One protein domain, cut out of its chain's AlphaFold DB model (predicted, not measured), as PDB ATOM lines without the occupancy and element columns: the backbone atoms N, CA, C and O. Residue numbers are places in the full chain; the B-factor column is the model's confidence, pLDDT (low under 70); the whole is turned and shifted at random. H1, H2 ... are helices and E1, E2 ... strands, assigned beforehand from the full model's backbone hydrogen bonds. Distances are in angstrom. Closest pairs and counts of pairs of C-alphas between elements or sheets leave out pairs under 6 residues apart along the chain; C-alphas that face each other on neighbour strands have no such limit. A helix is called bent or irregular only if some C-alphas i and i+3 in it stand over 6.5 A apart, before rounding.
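Overview. This is residues 10 to 121 of the 156 residues of an uncharacterized protein of Aspergillus niger ATCC 13496 (UniProt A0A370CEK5). A long two-stranded hairpin, E4 and E5, makes the middle and is bent over like an arch, with the single helix H1 packed on its bent part. A second, smaller hairpin, E1 and E2, is set off from both, and residues 39 to 45 of the long link from E3 to E4 stick out. The printed part has 112 residues, with five named strands and then one named helix, in the order E1 E2 E3 E4 E5 H1; both two-stranded sheets are antiparallel, and the class is mixed, helices and strands. The whole is loose, with a radius of gyration of the C-alphas of 17.4 A and spans of 49 by 35 by 29 A.

Along the chain. E4, residues 51 to 64, is 35.0 A long and begins with C-alpha 51 at (168.123, 215.937, 263.833). E5, residues 70 to 84, is 35.6 A long. H1, residues 96 to 114, is 26.5 A long and ends with C-alpha 114 at (141.379, 206.415, 268.491). E1, residues 15 to 22, is 22.0 A long and begins with C-alpha 15 at (155.756, 222.854, 248.886). E2, residues 25 to 31, is 19.8 A long, and E3, residues 34 to 36, is 7.0 A.

Arrangement. The hairpin E4 and E5 is antiparallel at 168 degrees; N 59 and O 75 are within hydrogen-bond range at 2.8 A. E4 bends by 68 degrees at residue 57, and E5 by 74 degrees at residue 81. The closest C-alphas of E5 and H1, those of Leu 81 and Glu 103, are 6.6 A apart; those of E4 and H1, Val 57 and Ala 110, are 7.0 A apart. In H1 every O i to N i+4 pair is within hydrogen-bond range. The hairpin E1 and E2 is antiparallel at 164 degrees, with N 17 and O 29 at 2.8 A; both strands are apart from E4, E5 and H1. E2 runs on into E3 at 60 degrees across a break of 2 residues. E3 pairs with no named strand, but its residues 34 to 35 pair antiparallel with residues 10 to 11.

Size, cuts and confidence. The two C-alphas farthest apart, those of Pro 23 and Thr 42, are 49.7 A apart. The printed part has no cut. The links E3 to E4, of 14 residues, and E5 to H1, of 11, are long. Mean pLDDT of the printed part is 93.6; residues 120 to 121 are under 70.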
ATOM      1  N   THR A  10     156.115 228.895 263.426       93.25
ATOM      2  CA  THR A  10     155.626 229.406 262.148       93.25
ATOM      3  C   THR A  10     156.433 228.736 261.051       93.25
ATOM      4  O   THR A  10     157.664 228.665 261.133       93.25
ATOM      5  N   TYR A  11     155.731 228.185 260.072       92.06
ATOM      6  CA  TYR A  11     156.330 227.558 258.907       92.06
ATOM      7  C   TYR A  11     156.425 228.596 257.791       92.06
ATOM      8  O   TYR A  11     155.485 229.363 257.584       92.06
ATOM      9  N   ASP A  12     157.568 228.632 257.110       93.38
ATOM     10  CA  ASP A  12     157.729 229.416 255.888       93.38
ATOM     11  C   ASP A  12     156.878 228.777 254.768       93.38
ATOM     12  O   ASP A  12     156.354 227.665 254.930       93.38
ATOM     13  N   GLN A  13     156.754 229.446 253.618       93.25
ATOM     14  CA  GLN A  13     156.065 228.873 252.460       93.25
ATOM     15  C   GLN A  13     156.708 227.533 252.080       93.25
ATOM     16  O   GLN A  13     157.885 227.473 251.724       93.25
ATOM     17  N   GLY A  14     155.929 226.461 252.206       91.81
ATOM     18  CA  GLY A  14     156.342 225.107 251.878       91.81
ATOM     19  C   GLY A  14     155.708 224.598 250.601       91.81
ATOM     20  O   GLY A  14     154.665 225.090 250.171       91.81
ATOM     21  N   THR A  15     156.317 223.567 250.033       94.62
ATOM     22  CA  THR A  15     155.756 222.854 248.886       94.62
ATOM     23  C   THR A  15     155.110 221.574 249.387       94.62
ATOM     24  O   THR A  15     155.793 220.739 249.977       94.62
ATOM     25  N   TRP A  16     153.805 221.429 249.156       94.38
ATOM     26  CA  TRP A  16     153.061 220.191 249.379       94.38
ATOM     27  C   TRP A  16     152.936 219.443 248.057       94.38
ATOM     28  O   TRP A  16     152.452 219.999 247.070       94.38
ATOM     29  N   LYS A  17     153.389 218.194 248.031       96.31
ATOM     30  CA  LYS A  17     153.225 217.283 246.903       96.31
ATOM     31  C   LYS A  17     152.508 216.042 247.387       96.31
ATOM     32  O   LYS A  17     152.890 215.459 248.396       96.31
ATOM     33  N   GLU A  18     151.513 215.609 246.634       96.12
ATOM     34  CA  GLU A  18     150.812 214.364 246.905       96.12
ATOM     35  C   GLU A  18     150.628 213.556 245.628       96.12
ATOM     36  O   GLU A  18     150.597 214.086 244.516       96.12
ATOM     37  N   THR A  19     150.588 212.242 245.777       97.94
ATOM     38  CA  THR A  19     150.386 211.300 244.679       97.94
ATOM     39  C   THR A  19     149.438 210.220 245.161       97.94
ATOM     40  O   THR A  19     149.698 209.596 246.188       97.94
ATOM     41  N   LYS A  20     148.348 209.998 244.423       96.69
ATOM     42  CA  LYS A  20     147.437 208.887 244.692       96.69
ATOM     43  C   LYS A  20     148.132 207.582 244.315       96.69
ATOM     44  O   LYS A  20     148.460 207.392 243.148       96.69
ATOM     45  N   GLU A  21     148.380 206.724 245.294       97.25
ATOM     46  CA  GLU A  21     149.032 205.425 245.085       97.25
ATOM     47  C   GLU A  21     148.005 204.293 245.028       97.25
ATOM     48  O   GLU A  21     148.142 203.379 244.220       97.25
ATOM     49  N   GLU A  22     146.934 204.396 245.818       97.31
ATOM     50  CA  GLU A  22     145.841 203.420 245.873       97.31
ATOM     51  C   GLU A  22     144.488 204.150 245.995       97.31
ATOM     52  O   GLU A  22     144.467 205.374 246.180       97.31
ATOM     53  N   PRO A  23     143.330 203.460 245.891       96.19
ATOM     54  CA  PRO A  23     142.019 204.098 246.035       96.19
ATOM     55  C   PRO A  23     141.890 204.973 247.289       96.19
ATOM     56  O   PRO A  23     141.404 206.103 247.163       96.19
ATOM     57  N   ASP A  24     142.432 204.490 248.413       94.38
ATOM     58  CA  ASP A  24     142.368 205.118 249.738       94.38
ATOM     59  C   ASP A  24     143.748 205.537 250.290       94.38
ATOM     60  O   ASP A  24     143.854 205.941 251.448       94.38
ATOM     61  N   LEU A  25     144.811 205.474 249.474       94.38
ATOM     62  CA  LEU A  25     146.175 205.824 249.885       94.38
ATOM     63  C   LEU A  25     146.769 206.913 248.996       94.38
ATOM     64  O   LEU A  25     146.876 206.775 247.774       94.38
ATOM     65  N   TRP A  26     147.226 207.977 249.647       96.88
ATOM     66  CA  TRP A  26     148.010 209.035 249.030       96.88
ATOM     67  C   TRP A  26     149.352 209.133 249.735       96.88
ATOM     68  O   TRP A  26     149.417 209.274 250.957       96.88
ATOM     69  N   ARG A  27     150.431 209.113 248.956       96.75
ATOM     70  CA  ARG A  27     151.750 209.484 249.458       96.75
ATOM     71  C   ARG A  27     151.858 210.997 249.457       96.75
ATOM     72  O   ARG A  27     151.592 211.627 248.435       96.75
ATOM     73  N   ILE A  28     152.296 211.554 250.578       96.12
ATOM     74  CA  ILE A  28     152.485 212.992 250.765       96.12
ATOM     75  C   ILE A  28     153.957 213.311 251.031       96.12
ATOM     76  O   ILE A  28     154.659 212.549 251.695       96.12
ATOM     77  N   ASP A  29     154.403 214.456 250.531       96.12
ATOM     78  CA  ASP A  29     155.709 215.044 250.800       96.12
ATOM     79  C   ASP A  29     155.540 216.550 251.029       96.12
ATOM     80  O   ASP A  29     154.950 217.262 250.212       96.12
ATOM     81  N   TYR A  30     156.029 217.034 252.170       95.19
ATOM     82  CA  TYR A  30     155.958 218.444 252.537       95.19
ATOM     83  C   TYR A  30     157.298 218.922 253.078       95.19
ATOM     84  O   TYR A  30     157.761 218.460 254.126       95.19
ATOM     85  N   GLN A  31     157.889 219.905 252.402       95.81
ATOM     86  CA  GLN A  31     159.181 220.468 252.778       95.81
ATOM     87  C   GLN A  31     159.099 221.983 252.942       95.81
ATOM     88  O   GLN A  31     158.587 222.701 252.084       95.81
ATOM     89  N   THR A  32     159.639 222.466 254.061       96.56
ATOM     90  CA  THR A  32     159.777 223.892 254.366       96.56
ATOM     91  C   THR A  32     160.712 224.107 255.558       96.56
ATOM     92  O   THR A  32     161.003 223.180 256.324       96.56
ATOM     93  N   ASN A  33     161.120 225.355 255.761       95.50
ATOM     94  CA  ASN A  33     161.759 225.802 256.987       95.50
ATOM     95  C   ASN A  33     160.707 226.209 258.028       95.50
ATOM     96  O   ASN A  33     159.613 226.670 257.711       95.50
ATOM     97  N   LYS A  34     161.044 226.051 259.311       93.88
ATOM     98  CA  LYS A  34     160.192 226.484 260.427       93.88
ATOM     99  C   LYS A  34     160.989 227.266 261.453       93.88
ATOM    100  O   LYS A  34     162.149 226.954 261.721       93.88
ATOM    101  N   ARG A  35     160.346 228.252 262.073       92.50
ATOM    102  CA  ARG A  35     160.970 229.181 263.022       92.50
ATOM    103  C   ARG A  35     160.166 229.234 264.311       92.50
ATOM    104  O   ARG A  35     158.946 229.069 264.306       92.50
ATOM    105  N   ARG A  36     160.850 229.429 265.441       90.12
ATOM    106  CA  ARG A  36     160.159 229.640 266.719       90.12
ATOM    107  C   ARG A  36     159.443 230.982 266.667       90.12
ATOM    108  O   ARG A  36     160.057 231.971 266.283       90.12
ATOM    109  N   ALA A  37     158.208 231.030 267.162       89.94
ATOM    110  CA  ALA A  37     157.497 232.296 267.334       89.94
ATOM    111  C   ALA A  37     158.193 233.228 268.348       89.94
ATOM    112  O   ALA A  37     158.050 234.443 268.286       89.94
ATOM    113  N   ARG A  38     158.958 232.662 269.293       87.44
ATOM    114  CA  ARG A  38     159.734 233.403 270.298       87.44
ATOM    115  C   ARG A  38     161.174 232.899 270.341       87.44
ATOM    116  O   ARG A  38     161.409 231.693 270.231       87.44
ATOM    117  N   LYS A  39     162.131 233.814 270.528       86.19
ATOM    118  CA  LYS A  39     163.548 233.455 270.700       86.19
ATOM    119  C   LYS A  39     163.705 232.529 271.909       86.19
ATOM    120  O   LYS A  39     163.052 232.717 272.933       86.19
ATOM    121  N   ALA A  40     164.545 231.510 271.762       84.06
ATOM    122  CA  ALA A  40     164.878 230.627 272.870       84.06
ATOM    123  C   ALA A  40     165.779 231.373 273.874       84.06
ATOM    124  O   ALA A  40     166.596 232.189 273.439       84.06
ATOM    125  N   PRO A  41     165.662 231.097 275.184       86.31
ATOM    126  CA  PRO A  41     166.628 231.571 276.170       86.31
ATOM    127  C   PRO A  41     168.068 231.211 275.782       86.31
ATOM    128  O   PRO A  41     168.312 230.136 275.222       86.31
ATOM    129  N   THR A  42     169.018 232.086 276.102       85.75
ATOM    130  CA  THR A  42     170.448 231.853 275.854       85.75
ATOM    131  C   THR A  42     170.903 230.548 276.509       85.75
ATOM    132  O   THR A  42     170.548 230.269 277.651       85.75
ATOM    133  N   GLY A  43     171.654 229.723 275.775       83.31
ATOM    134  CA  GLY A  43     172.130 228.419 276.259       83.31
ATOM    135  C   GLY A  43     171.062 227.319 276.321       83.31
ATOM    136  O   GLY A  43     171.356 226.214 276.768       83.31
ATOM    137  N   SER A  44     169.831 227.585 275.872       82.75
ATOM    138  CA  SER A  44     168.757 226.590 275.833       82.75
ATOM    139  C   SER A  44     168.504 226.053 274.423       82.75
ATOM    140  O   SER A  44     168.795 226.698 273.416       82.75
ATOM    141  N   GLY A  45     167.881 224.878 274.350       84.19
ATOM    142  CA  GLY A  45     167.496 224.247 273.090       84.19
ATOM    143  C   GLY A  45     168.461 223.158 272.635       84.19
ATOM    144  O   GLY A  45     169.408 222.799 273.328       84.19
ATOM    145  N   ALA A  46     168.152 222.574 271.482       89.19
ATOM    146  CA  ALA A  46     169.004 221.566 270.871       89.19
ATOM    147  C   ALA A  46     170.166 222.251 270.129       89.19
ATOM    148  O   ALA A  46     169.913 223.258 269.460       89.19
ATOM    149  N   PRO A  47     171.400 221.720 270.200       92.62
ATOM    150  CA  PRO A  47     172.521 222.227 269.415       92.62
ATOM    151  C   PRO A  47     172.236 222.203 267.908       92.62
ATOM    152  O   PRO A  47     171.503 221.335 267.418       92.62
ATOM    153  N   VAL A  48     172.851 223.128 267.167       93.88
ATOM    154  CA  VAL A  48     172.803 223.155 265.695       93.88
ATOM    155  C   VAL A  48     173.331 221.832 265.140       93.88
ATOM    156  O   VAL A  48     174.330 221.319 265.629       93.88
ATOM    157  N   GLY A  49     172.638 221.270 264.147       94.69
ATOM    158  CA  GLY A  49     172.934 219.940 263.601       94.69
ATOM    159  C   GLY A  49     172.201 218.792 264.301       94.69
ATOM    160  O   GLY A  49     172.315 217.652 263.873       94.69
ATOM    161  N   THR A  50     171.418 219.063 265.353       95.81
ATOM    162  CA  THR A  50     170.534 218.039 265.931       95.81
ATOM    163  C   THR A  50     169.389 217.721 264.973       95.81
ATOM    164  O   THR A  50     168.640 218.615 264.572       95.81
ATOM    165  N   GLU A  51     169.196 216.439 264.688       96.88
ATOM    166  CA  GLU A  51     168.123 215.937 263.833       96.88
ATOM    167  C   GLU A  51     167.073 215.202 264.675       96.88
ATOM    168  O   GLU A  51     167.381 214.548 265.677       96.88
ATOM    169  N   TYR A  52     165.810 215.294 264.265       96.44
ATOM    170  CA  TYR A  52     164.715 214.580 264.911       96.44
ATOM    171  C   TYR A  52     163.865 213.853 263.883       96.44
ATOM    172  O   TYR A  52     163.444 214.449 262.895       96.44
ATOM    173  N   HIS A  53     163.526 212.611 264.203       97.06
ATOM    174  CA  HIS A  53     162.563 211.808 263.475       97.06
ATOM    175  C   HIS A  53     161.289 211.719 264.323       97.06
ATOM    176  O   HIS A  53     161.294 211.166 265.429       97.06
ATOM    177  N   TRP A  54     160.211 212.334 263.838       97.19
ATOM    178  CA  TRP A  54     158.905 212.332 264.492       97.19
ATOM    179  C   TRP A  54     157.917 211.521 263.660       97.19
ATOM    180  O   TRP A  54     157.829 211.752 262.459       97.19
ATOM    181  N   LEU A  55     157.136 210.660 264.309       97.31
ATOM    182  CA  LEU A  55     155.918 210.102 263.729       97.31
ATOM    183  C   LEU A  55     154.760 211.045 264.068       97.31
ATOM    184  O   LEU A  55     154.571 211.401 265.236       97.31
ATOM    185  N   ILE A  56     154.000 211.466 263.061       96.19
ATOM    186  CA  ILE A  56     152.782 212.258 263.241       96.19
ATOM    187  C   ILE A  56     151.606 211.378 262.838       96.19
ATOM    188  O   ILE A  56     151.573 210.878 261.721       96.19
ATOM    189  N   VAL A  57     150.646 211.221 263.745       95.88
ATOM    190  CA  VAL A  57     149.361 210.579 263.456       95.88
ATOM    191  C   VAL A  57     148.292 211.631 263.664       95.88
ATOM    192  O   VAL A  57     148.155 212.161 264.768       95.88
ATOM    193  N   GLY A  58     147.564 211.974 262.609       94.56
ATOM    194  CA  GLY A  58     146.590 213.048 262.671       94.56
ATOM    195  C   GLY A  58     145.622 213.053 261.506       94.56
ATOM    196  O   GLY A  58     145.779 212.322 260.532       94.56
ATOM    197  N   HIS A  59     144.625 213.914 261.638       93.75
ATOM    198  CA  HIS A  59     143.594 214.170 260.651       93.75
ATOM    199  C   HIS A  59     143.859 215.516 260.000       93.75
ATOM    200  O   HIS A  59     144.090 216.512 260.693       93.75
ATOM    201  N   GLN A  60     143.811 215.540 258.674       95.12
ATOM    202  CA  GLN A  60     143.783 216.770 257.905       95.12
ATOM    203  C   GLN A  60     142.334 217.048 257.506       95.12
ATOM    204  O   GLN A  60     141.716 216.266 256.789       95.12
ATOM    205  N   HIS A  61     141.791 218.161 257.984       95.44
ATOM    206  CA  HIS A  61     140.497 218.670 257.556       95.44
ATOM    207  C   HIS A  61     140.726 219.753 256.513       95.44
ATOM    208  O   HIS A  61     141.488 220.693 256.752       95.44
ATOM    209  N   VAL A  62     140.070 219.606 255.365       95.75
ATOM    210  CA  VAL A  62     140.227 220.510 254.228       95.75
ATOM    211  C   VAL A  62     138.867 221.081 253.850       95.75
ATOM    212  O   VAL A  62     137.894 220.340 253.710       95.75
ATOM    213  N   LYS A  63     138.794 222.402 253.679       96.81
ATOM    214  CA  LYS A  63     137.588 223.103 253.231       96.81
ATOM    215  C   LYS A  63     137.916 223.947 252.010       96.81
ATOM    216  O   LYS A  63     138.738 224.853 252.091       96.81
ATOM    217  N   LYS A  64     137.242 223.683 250.890       97.06
ATOM    218  CA  LYS A  64     137.307 224.558 249.716       97.06
ATOM    219  C   LYS A  64     136.599 225.872 250.034       97.06
ATOM    220  O   LYS A  64     135.432 225.841 250.421       97.06
ATOM    221  N   ILE A  65     137.291 226.996 249.889       97.75
ATOM    222  CA  ILE A  65     136.727 228.325 250.180       97.75
ATOM    223  C   ILE A  65     136.520 229.172 248.923       97.75
ATOM    224  O   ILE A  65     135.642 230.027 248.914       97.75
ATOM    225  N   ASP A  66     137.242 228.879 247.843       96.81
ATOM    226  CA  ASP A  66     136.981 229.419 246.507       96.81
ATOM    227  C   ASP A  66     137.474 228.440 245.423       96.81
ATOM    228  O   ASP A  66     137.781 227.283 245.715       96.81
ATOM    229  N   ALA A  67     137.522 228.868 244.157       96.19
ATOM    230  CA  ALA A  67     137.928 228.026 243.030       96.19
ATOM    231  C   ALA A  67     139.294 227.337 243.229       96.19
ATOM    232  O   ALA A  67     139.426 226.166 242.858       96.19
ATOM    233  N   ASN A  68     140.257 228.033 243.841       95.12
ATOM    234  CA  ASN A  68     141.667 227.644 243.908       95.12
ATOM    235  C   ASN A  68     142.246 227.643 245.332       95.12
ATOM    236  O   ASN A  68     143.405 227.274 245.508       95.12
ATOM    237  N   THR A  69     141.456 228.009 246.341       94.44
ATOM    238  CA  THR A  69     141.908 228.087 247.731       94.44
ATOM    239  C   THR A  69     141.176 227.080 248.608       94.44
ATOM    240  O   THR A  69     139.943 226.979 248.608       94.44
ATOM    241  N   TYR A  70     141.963 226.355 249.398       95.75
ATOM    242  CA  TYR A  70     141.483 225.427 250.409       95.75
ATOM    243  C   TYR A  70     142.112 225.789 251.754       95.75
ATOM    244  O   TYR A  70     143.324 225.982 251.852       95.75
ATOM    245  N   GLU A  71     141.288 225.877 252.792       94.44
ATOM    246  CA  GLU A  71     141.759 225.927 254.171       94.44
ATOM    247  C   GLU A  71     142.147 224.520 254.613       94.44
ATOM    248  O   GLU A  71     141.385 223.574 254.405       94.44
ATOM    249  N   THR A  72     143.304 224.396 255.264       93.62
ATOM    250  CA  THR A  72     143.837 223.117 255.739       93.62
ATOM    251  C   THR A  72     144.128 223.197 257.229       93.62
ATOM    252  O   THR A  72     144.898 224.045 257.680       93.62
ATOM    253  N   HIS A  73     143.558 222.269 257.995       95.38
ATOM    254  CA  HIS A  73     143.781 222.144 259.430       95.38
ATOM    255  C   HIS A  73     144.239 220.726 259.777       95.38
ATOM    256  O   HIS A  73     143.509 219.763 259.555       95.38
ATOM    257  N   LEU A  74     145.453 220.596 260.319       94.44
ATOM    258  CA  LEU A  74     146.022 219.322 260.763       94.44
ATOM    259  C   LEU A  74     145.968 219.229 262.291       94.44
ATOM    260  O   LEU A  74     146.602 220.023 262.986       94.44
ATOM    261  N   THR A  75     145.277 218.216 262.803       94.12
ATOM    262  CA  THR A  75     145.188 217.927 264.241       94.12
ATOM    263  C   THR A  75     145.612 216.501 264.530       94.12
ATOM    264  O   THR A  75     145.257 215.595 263.783       94.12
ATOM    265  N   GLY A  76     146.327 216.272 265.629       94.00
ATOM    266  CA  GLY A  76     146.709 214.921 266.020       94.00
ATOM    267  C   GLY A  76     147.826 214.877 267.049       94.00
ATOM    268  O   GLY A  76     148.085 215.844 267.769       94.00
ATOM    269  N   SER A  77     148.509 213.740 267.081       93.81
ATOM    270  CA  SER A  77     149.597 213.433 268.002       93.81
ATOM    271  C   SER A  77     150.944 213.435 267.286       93.81
ATOM    272  O   SER A  77     151.063 213.026 266.131       93.81
ATOM    273  N   LYS A  78     151.991 213.870 267.997       95.12
ATOM    274  CA  LYS A  78     153.374 213.860 267.507       95.12
ATOM    275  C   LYS A  78     154.273 213.083 268.461       95.12
ATOM    276  O   LYS A  78     154.529 213.532 269.578       95.12
ATOM    277  N   TYR A  79     154.813 211.968 267.988       96.25
ATOM    278  CA  TYR A  79     155.638 211.046 268.760       96.25
ATOM    279  C   TYR A  79     157.101 211.139 268.354       96.25
ATOM    280  O   TYR A  79     157.428 211.198 267.168       96.25
ATOM    281  N   LYS A  80     158.011 211.157 269.333       96.31
ATOM    282  CA  LYS A  80     159.445 211.083 269.036       96.31
ATOM    283  C   LYS A  80     159.786 209.637 268.693       96.31
ATOM    284  O   LYS A  80     159.748 208.790 269.584       96.31
ATOM    285  N   LEU A  81     160.138 209.386 267.437       97.12
ATOM    286  CA  LEU A  81     160.583 208.074 266.983       97.12
ATOM    287  C   LEU A  81     162.075 207.912 267.283       97.12
ATOM    288  O   LEU A  81     162.471 207.007 268.010       97.12
ATOM    289  N   ALA A  82     162.897 208.846 266.803       97.50
ATOM    290  CA  ALA A  82     164.334 208.862 267.053       97.50
ATOM    291  C   ALA A  82     164.892 210.293 267.023       97.50
ATOM    292  O   ALA A  82     164.224 211.250 266.626       97.50
ATOM    293  N   TYR A  83     166.134 210.456 267.460       97.00
ATOM    294  CA  TYR A  83     166.887 211.694 267.280       97.00
ATOM    295  C   TYR A  83     168.352 211.377 267.003       97.00
ATOM    296  O   TYR A  83     168.831 210.295 267.336       97.00
ATOM    297  N   LYS A  84     169.073 212.331 266.431       97.31
ATOM    298  CA  LYS A  84     170.521 212.270 266.264       97.31
ATOM    299  C   LYS A  84     171.104 213.556 266.824       97.31
ATOM    300  O   LYS A  84     170.689 214.647 266.434       97.31
ATOM    301  N   SER A  85     171.980 213.438 267.821       95.31
ATOM    302  CA  SER A  85     172.624 214.613 268.411       95.31
ATOM    303  C   SER A  85     173.628 215.206 267.432       95.31
ATOM    304  O   SER A  85     174.247 214.478 266.664       95.31
ATOM    305  N   ALA A  86     173.852 216.515 267.523       95.44
ATOM    306  CA  ALA A  86     174.849 217.205 266.701       95.44
ATOM    307  C   ALA A  86     176.273 216.623 266.823       95.44
ATOM    308  O   ALA A  86     177.067 216.725 265.898       95.44
ATOM    309  N   SER A  87     176.595 216.015 267.968       94.25
ATOM    310  CA  SER A  87     177.890 215.386 268.248       94.25
ATOM    311  C   SER A  87     177.996 213.921 267.809       94.25
ATOM    312  O   SER A  87     179.056 213.323 267.970       94.25
ATOM    313  N   SER A  88     176.911 213.314 267.319       93.19
ATOM    314  CA  SER A  88     176.855 211.889 266.988       93.19
ATOM    315  C   SER A  88     176.584 211.680 265.507       93.19
ATOM    316  O   SER A  88     175.665 212.260 264.933       93.19
ATOM    317  N   ASN A  89     177.313 210.742 264.909       92.94
ATOM    318  CA  ASN A  89     177.029 210.269 263.555       92.94
ATOM    319  C   ASN A  89     175.947 209.176 263.519       92.94
ATOM    320  O   ASN A  89     175.466 208.834 262.442       92.94
ATOM    321  N   ALA A  90     175.517 208.667 264.677       95.44
ATOM    322  CA  ALA A  90     174.490 207.637 264.797       95.44
ATOM    323  C   ALA A  90     173.187 208.180 265.404       95.44
ATOM    324  O   ALA A  90     173.200 208.990 266.338       95.44
ATOM    325  N   TRP A  91     172.058 207.679 264.897       97.62
ATOM    326  CA  TRP A  91     170.731 207.886 265.477       97.62
ATOM    327  C   TRP A  91     170.596 207.169 266.825       97.62
ATOM    328  O   TRP A  91     171.168 206.100 267.029       97.62
ATOM    329  N   SER A  92     169.760 207.709 267.716       96.75
ATOM    330  CA  SER A  92     169.422 207.116 269.018       96.75
ATOM    331  C   SER A  92     168.864 205.696 268.894       96.75
ATOM    332  O   SER A  92     169.016 204.885 269.802       96.75
ATOM    333  N   ILE A  93     168.220 205.400 267.762       96.88
ATOM    334  CA  ILE A  93     167.832 204.056 267.343       96.88
ATOM    335  C   ILE A  93     168.571 203.776 266.025       96.88
ATOM    336  O   ILE A  93     168.148 204.266 264.975       96.88
ATOM    337  N   PRO A  94     169.702 203.049 266.062       94.38
ATOM    338  CA  PRO A  94     170.671 203.054 264.965       94.38
ATOM    339  C   PRO A  94     170.284 202.168 263.776       94.38
ATOM    340  O   PRO A  94     170.890 202.285 262.717       94.38
ATOM    341  N   THR A  95     169.299 201.276 263.923       96.38
ATOM    342  CA  THR A  95     168.903 200.345 262.858       96.38
ATOM    343  C   THR A  95     167.475 200.600 262.396       96.38
ATOM    344  O   THR A  95     166.586 200.878 263.202       96.38
ATOM    345  N   VAL A  96     167.241 200.427 261.093       96.44
ATOM    346  CA  VAL A  96     165.905 200.538 260.484       96.44
ATOM    347  C   VAL A  96     164.926 199.564 261.137       96.44
ATOM    348  O   VAL A  96     163.801 199.944 261.440       96.44
ATOM    349  N   LYS A  97     165.366 198.330 261.424       97.75
ATOM    350  CA  LYS A  97     164.538 197.322 262.103       97.75
ATOM    351  C   LYS A  97     163.993 197.841 263.439       97.75
ATOM    352  O   LYS A  97     162.787 197.822 263.637       97.75
ATOM    353  N   LYS A  98     164.860 198.375 264.305       97.44
ATOM    354  CA  LYS A  98     164.440 198.909 265.609       97.44
ATOM    355  C   LYS A  98     163.601 200.182 265.481       97.44
ATOM    356  O   LYS A  98     162.725 200.415 266.304       97.44
ATOM    357  N   GLN A  99     163.857 201.014 264.466       97.62
ATOM    358  CA  GLN A  99     163.014 202.184 264.191       97.62
ATOM    359  C   GLN A  99     161.597 201.770 263.786       97.62
ATOM    360  O   GLN A  99     160.649 202.357 264.292       97.62
ATOM    361  N   ARG A 100     161.453 200.725 262.960       97.75
ATOM    362  CA  ARG A 100     160.150 200.152 262.585       97.75
ATOM    363  C   ARG A 100     159.439 199.493 263.764       97.75
ATOM    364  O   ARG A 100     158.251 199.709 263.939       97.75
ATOM    365  N   GLU A 101     160.152 198.731 264.594       97.75
ATOM    366  CA  GLU A 101     159.586 198.168 265.833       97.75
ATOM    367  C   GLU A 101     159.026 199.287 266.724       97.75
ATOM    368  O   GLU A 101     157.880 199.224 267.161       97.75
ATOM    369  N   ARG A 102     159.790 200.374 266.896       96.88
ATOM    370  CA  ARG A 102     159.336 201.548 267.644       96.88
ATOM    371  C   ARG A 102     158.155 202.257 266.983       96.88
ATOM    372  O   ARG A 102     157.281 202.758 267.679       96.88
ATOM    373  N   GLU A 103     158.143 202.357 265.661       97.44
ATOM    374  CA  GLU A 103     157.037 202.947 264.910       97.44
ATOM    375  C   GLU A 103     155.732 202.181 265.148       97.44
ATOM    376  O   GLU A 103     154.721 202.804 265.458       97.44
ATOM    377  N   VAL A 104     155.775 200.846 265.106       97.88
ATOM    378  CA  VAL A 104     154.620 199.985 265.403       97.88
ATOM    379  C   VAL A 104     154.107 200.218 266.826       97.88
ATOM    380  O   VAL A 104     152.916 200.453 266.996       97.88
ATOM    381  N   GLU A 105     154.986 200.274 267.834       95.75
ATOM    382  CA  GLU A 105     154.582 200.589 269.217       95.75
ATOM    383  C   GLU A 105     153.841 201.936 269.327       95.75
ATOM    384  O   GLU A 105     152.871 202.075 270.074       95.75
ATOM    385  N   LEU A 106     154.300 202.954 268.592       96.00
ATOM    386  CA  LEU A 106     153.679 204.281 268.584       96.00
ATOM    387  C   LEU A 106     152.337 204.287 267.837       96.00
ATOM    388  O   LEU A 106     151.428 205.026 268.219       96.00
ATOM    389  N   LEU A 107     152.204 203.473 266.787       96.50
ATOM    390  CA  LEU A 107     150.945 203.273 266.073       96.50
ATOM    391  C   LEU A 107     149.926 202.511 266.926       96.50
ATOM    392  O   LEU A 107     148.749 202.864 266.893       96.50
ATOM    393  N   ASP A 108     150.355 201.539 267.729       95.56
ATOM    394  CA  ASP A 108     149.479 200.838 268.672       95.56
ATOM    395  C   ASP A 108     148.942 201.783 269.759       95.56
ATOM    396  O   ASP A 108     147.742 201.769 270.044       95.56
ATOM    397  N   ASP A 109     149.779 202.676 270.304       94.25
ATOM    398  CA  ASP A 109     149.317 203.751 271.200       94.25
ATOM    399  C   ASP A 109     148.319 204.679 270.487       94.25
ATOM    400  O   ASP A 109     147.255 204.999 271.020       94.25
ATOM    401  N   ALA A 110     148.615 205.087 269.249       94.75
ATOM    402  CA  ALA A 110     147.711 205.929 268.472       94.75
ATOM    403  C   ALA A 110     146.362 205.238 268.204       94.75
ATOM    404  O   ALA A 110     145.312 205.866 268.358       94.75
ATOM    405  N   LYS A 111     146.373 203.942 267.877       94.88
ATOM    406  CA  LYS A 111     145.174 203.114 267.708       94.88
ATOM    407  C   LYS A 111     144.344 203.072 268.988       94.88
ATOM    408  O   LYS A 111     143.137 203.290 268.924       94.88
ATOM    409  N   GLN A 112     144.967 202.845 270.144       93.38
ATOM    410  CA  GLN A 112     144.266 202.849 271.431       93.38
ATOM    411  C   GLN A 112     143.586 204.193 271.705       93.38
ATOM    412  O   GLN A 112     142.424 204.223 272.101       93.38
ATOM    413  N   ARG A 113     144.262 205.310 271.415       90.88
ATOM    414  CA  ARG A 113     143.671 206.649 271.571       90.88
ATOM    415  C   ARG A 113     142.471 206.867 270.659       90.88
ATOM    416  O   ARG A 113     141.484 207.443 271.104       90.88
ATOM    417  N   VAL A 114     142.529 206.389 269.414       90.69
ATOM    418  CA  VAL A 114     141.379 206.415 268.491       90.69
ATOM    419  C   VAL A 114     140.218 205.583 269.046       90.69
ATOM    420  O   VAL A 114     139.064 205.976 268.918       90.69
ATOM    421  N   GLN A 115     140.513 204.476 269.730       92.81
ATOM    422  CA  GLN A 115     139.522 203.650 270.429       92.81
ATOM    423  C   GLN A 115     139.033 204.259 271.760       92.81
ATOM    424  O   GLN A 115     138.211 203.647 272.437       92.81
ATOM    425  N   GLY A 116     139.524 205.439 272.157       88.94
ATOM    426  CA  GLY A 116     139.183 206.085 273.430       88.94
ATOM    427  C   GLY A 116     139.830 205.439 274.661       88.94
ATOM    428  O   GLY A 116     139.432 205.737 275.786       88.94
ATOM    429  N   LEU A 117     140.816 204.560 274.470       82.69
ATOM    430  CA  LEU A 117     141.530 203.885 275.549       82.69
ATOM    431  C   LEU A 117     142.696 204.748 276.066       82.69
ATOM    432  O   LEU A 117     143.308 205.496 275.292       82.69
ATOM    433  N   PRO A 118     143.023 204.669 277.371       78.44
ATOM    434  CA  PRO A 118     144.192 205.346 277.915       78.44
ATOM    435  C   PRO A 118     145.483 204.761 277.315       78.44
ATOM    436  O   PRO A 118     145.515 203.581 276.968       78.44
ATOM    437  N   PRO A 119     146.558 205.561 277.219       75.31
ATOM    438  CA  PRO A 119     147.832 205.074 276.711       75.31
ATOM    439  C   PRO A 119     148.452 204.059 277.671       75.31
ATOM    440  O   PRO A 119     148.565 204.332 278.868       75.31
ATOM    441  N   VAL A 120     148.915 202.925 277.149       67.31
ATOM    442  CA  VAL A 120     149.667 201.944 277.943       67.31
ATOM    443  C   VAL A 120     151.107 202.429 278.096       67.31
ATOM    444  O   VAL A 120     151.899 202.422 277.152       67.31
ATOM    445  N   LEU A 121     151.472 202.873 279.299       68.38
ATOM    446  CA  LEU A 121     152.844 203.292 279.574       68.38
ATOM    447  C   LEU A 121     153.735 202.057 279.732       68.38
ATOM    448  O   LEU A 121     153.434 201.169 280.520       68.38
TER     449      LEU A 121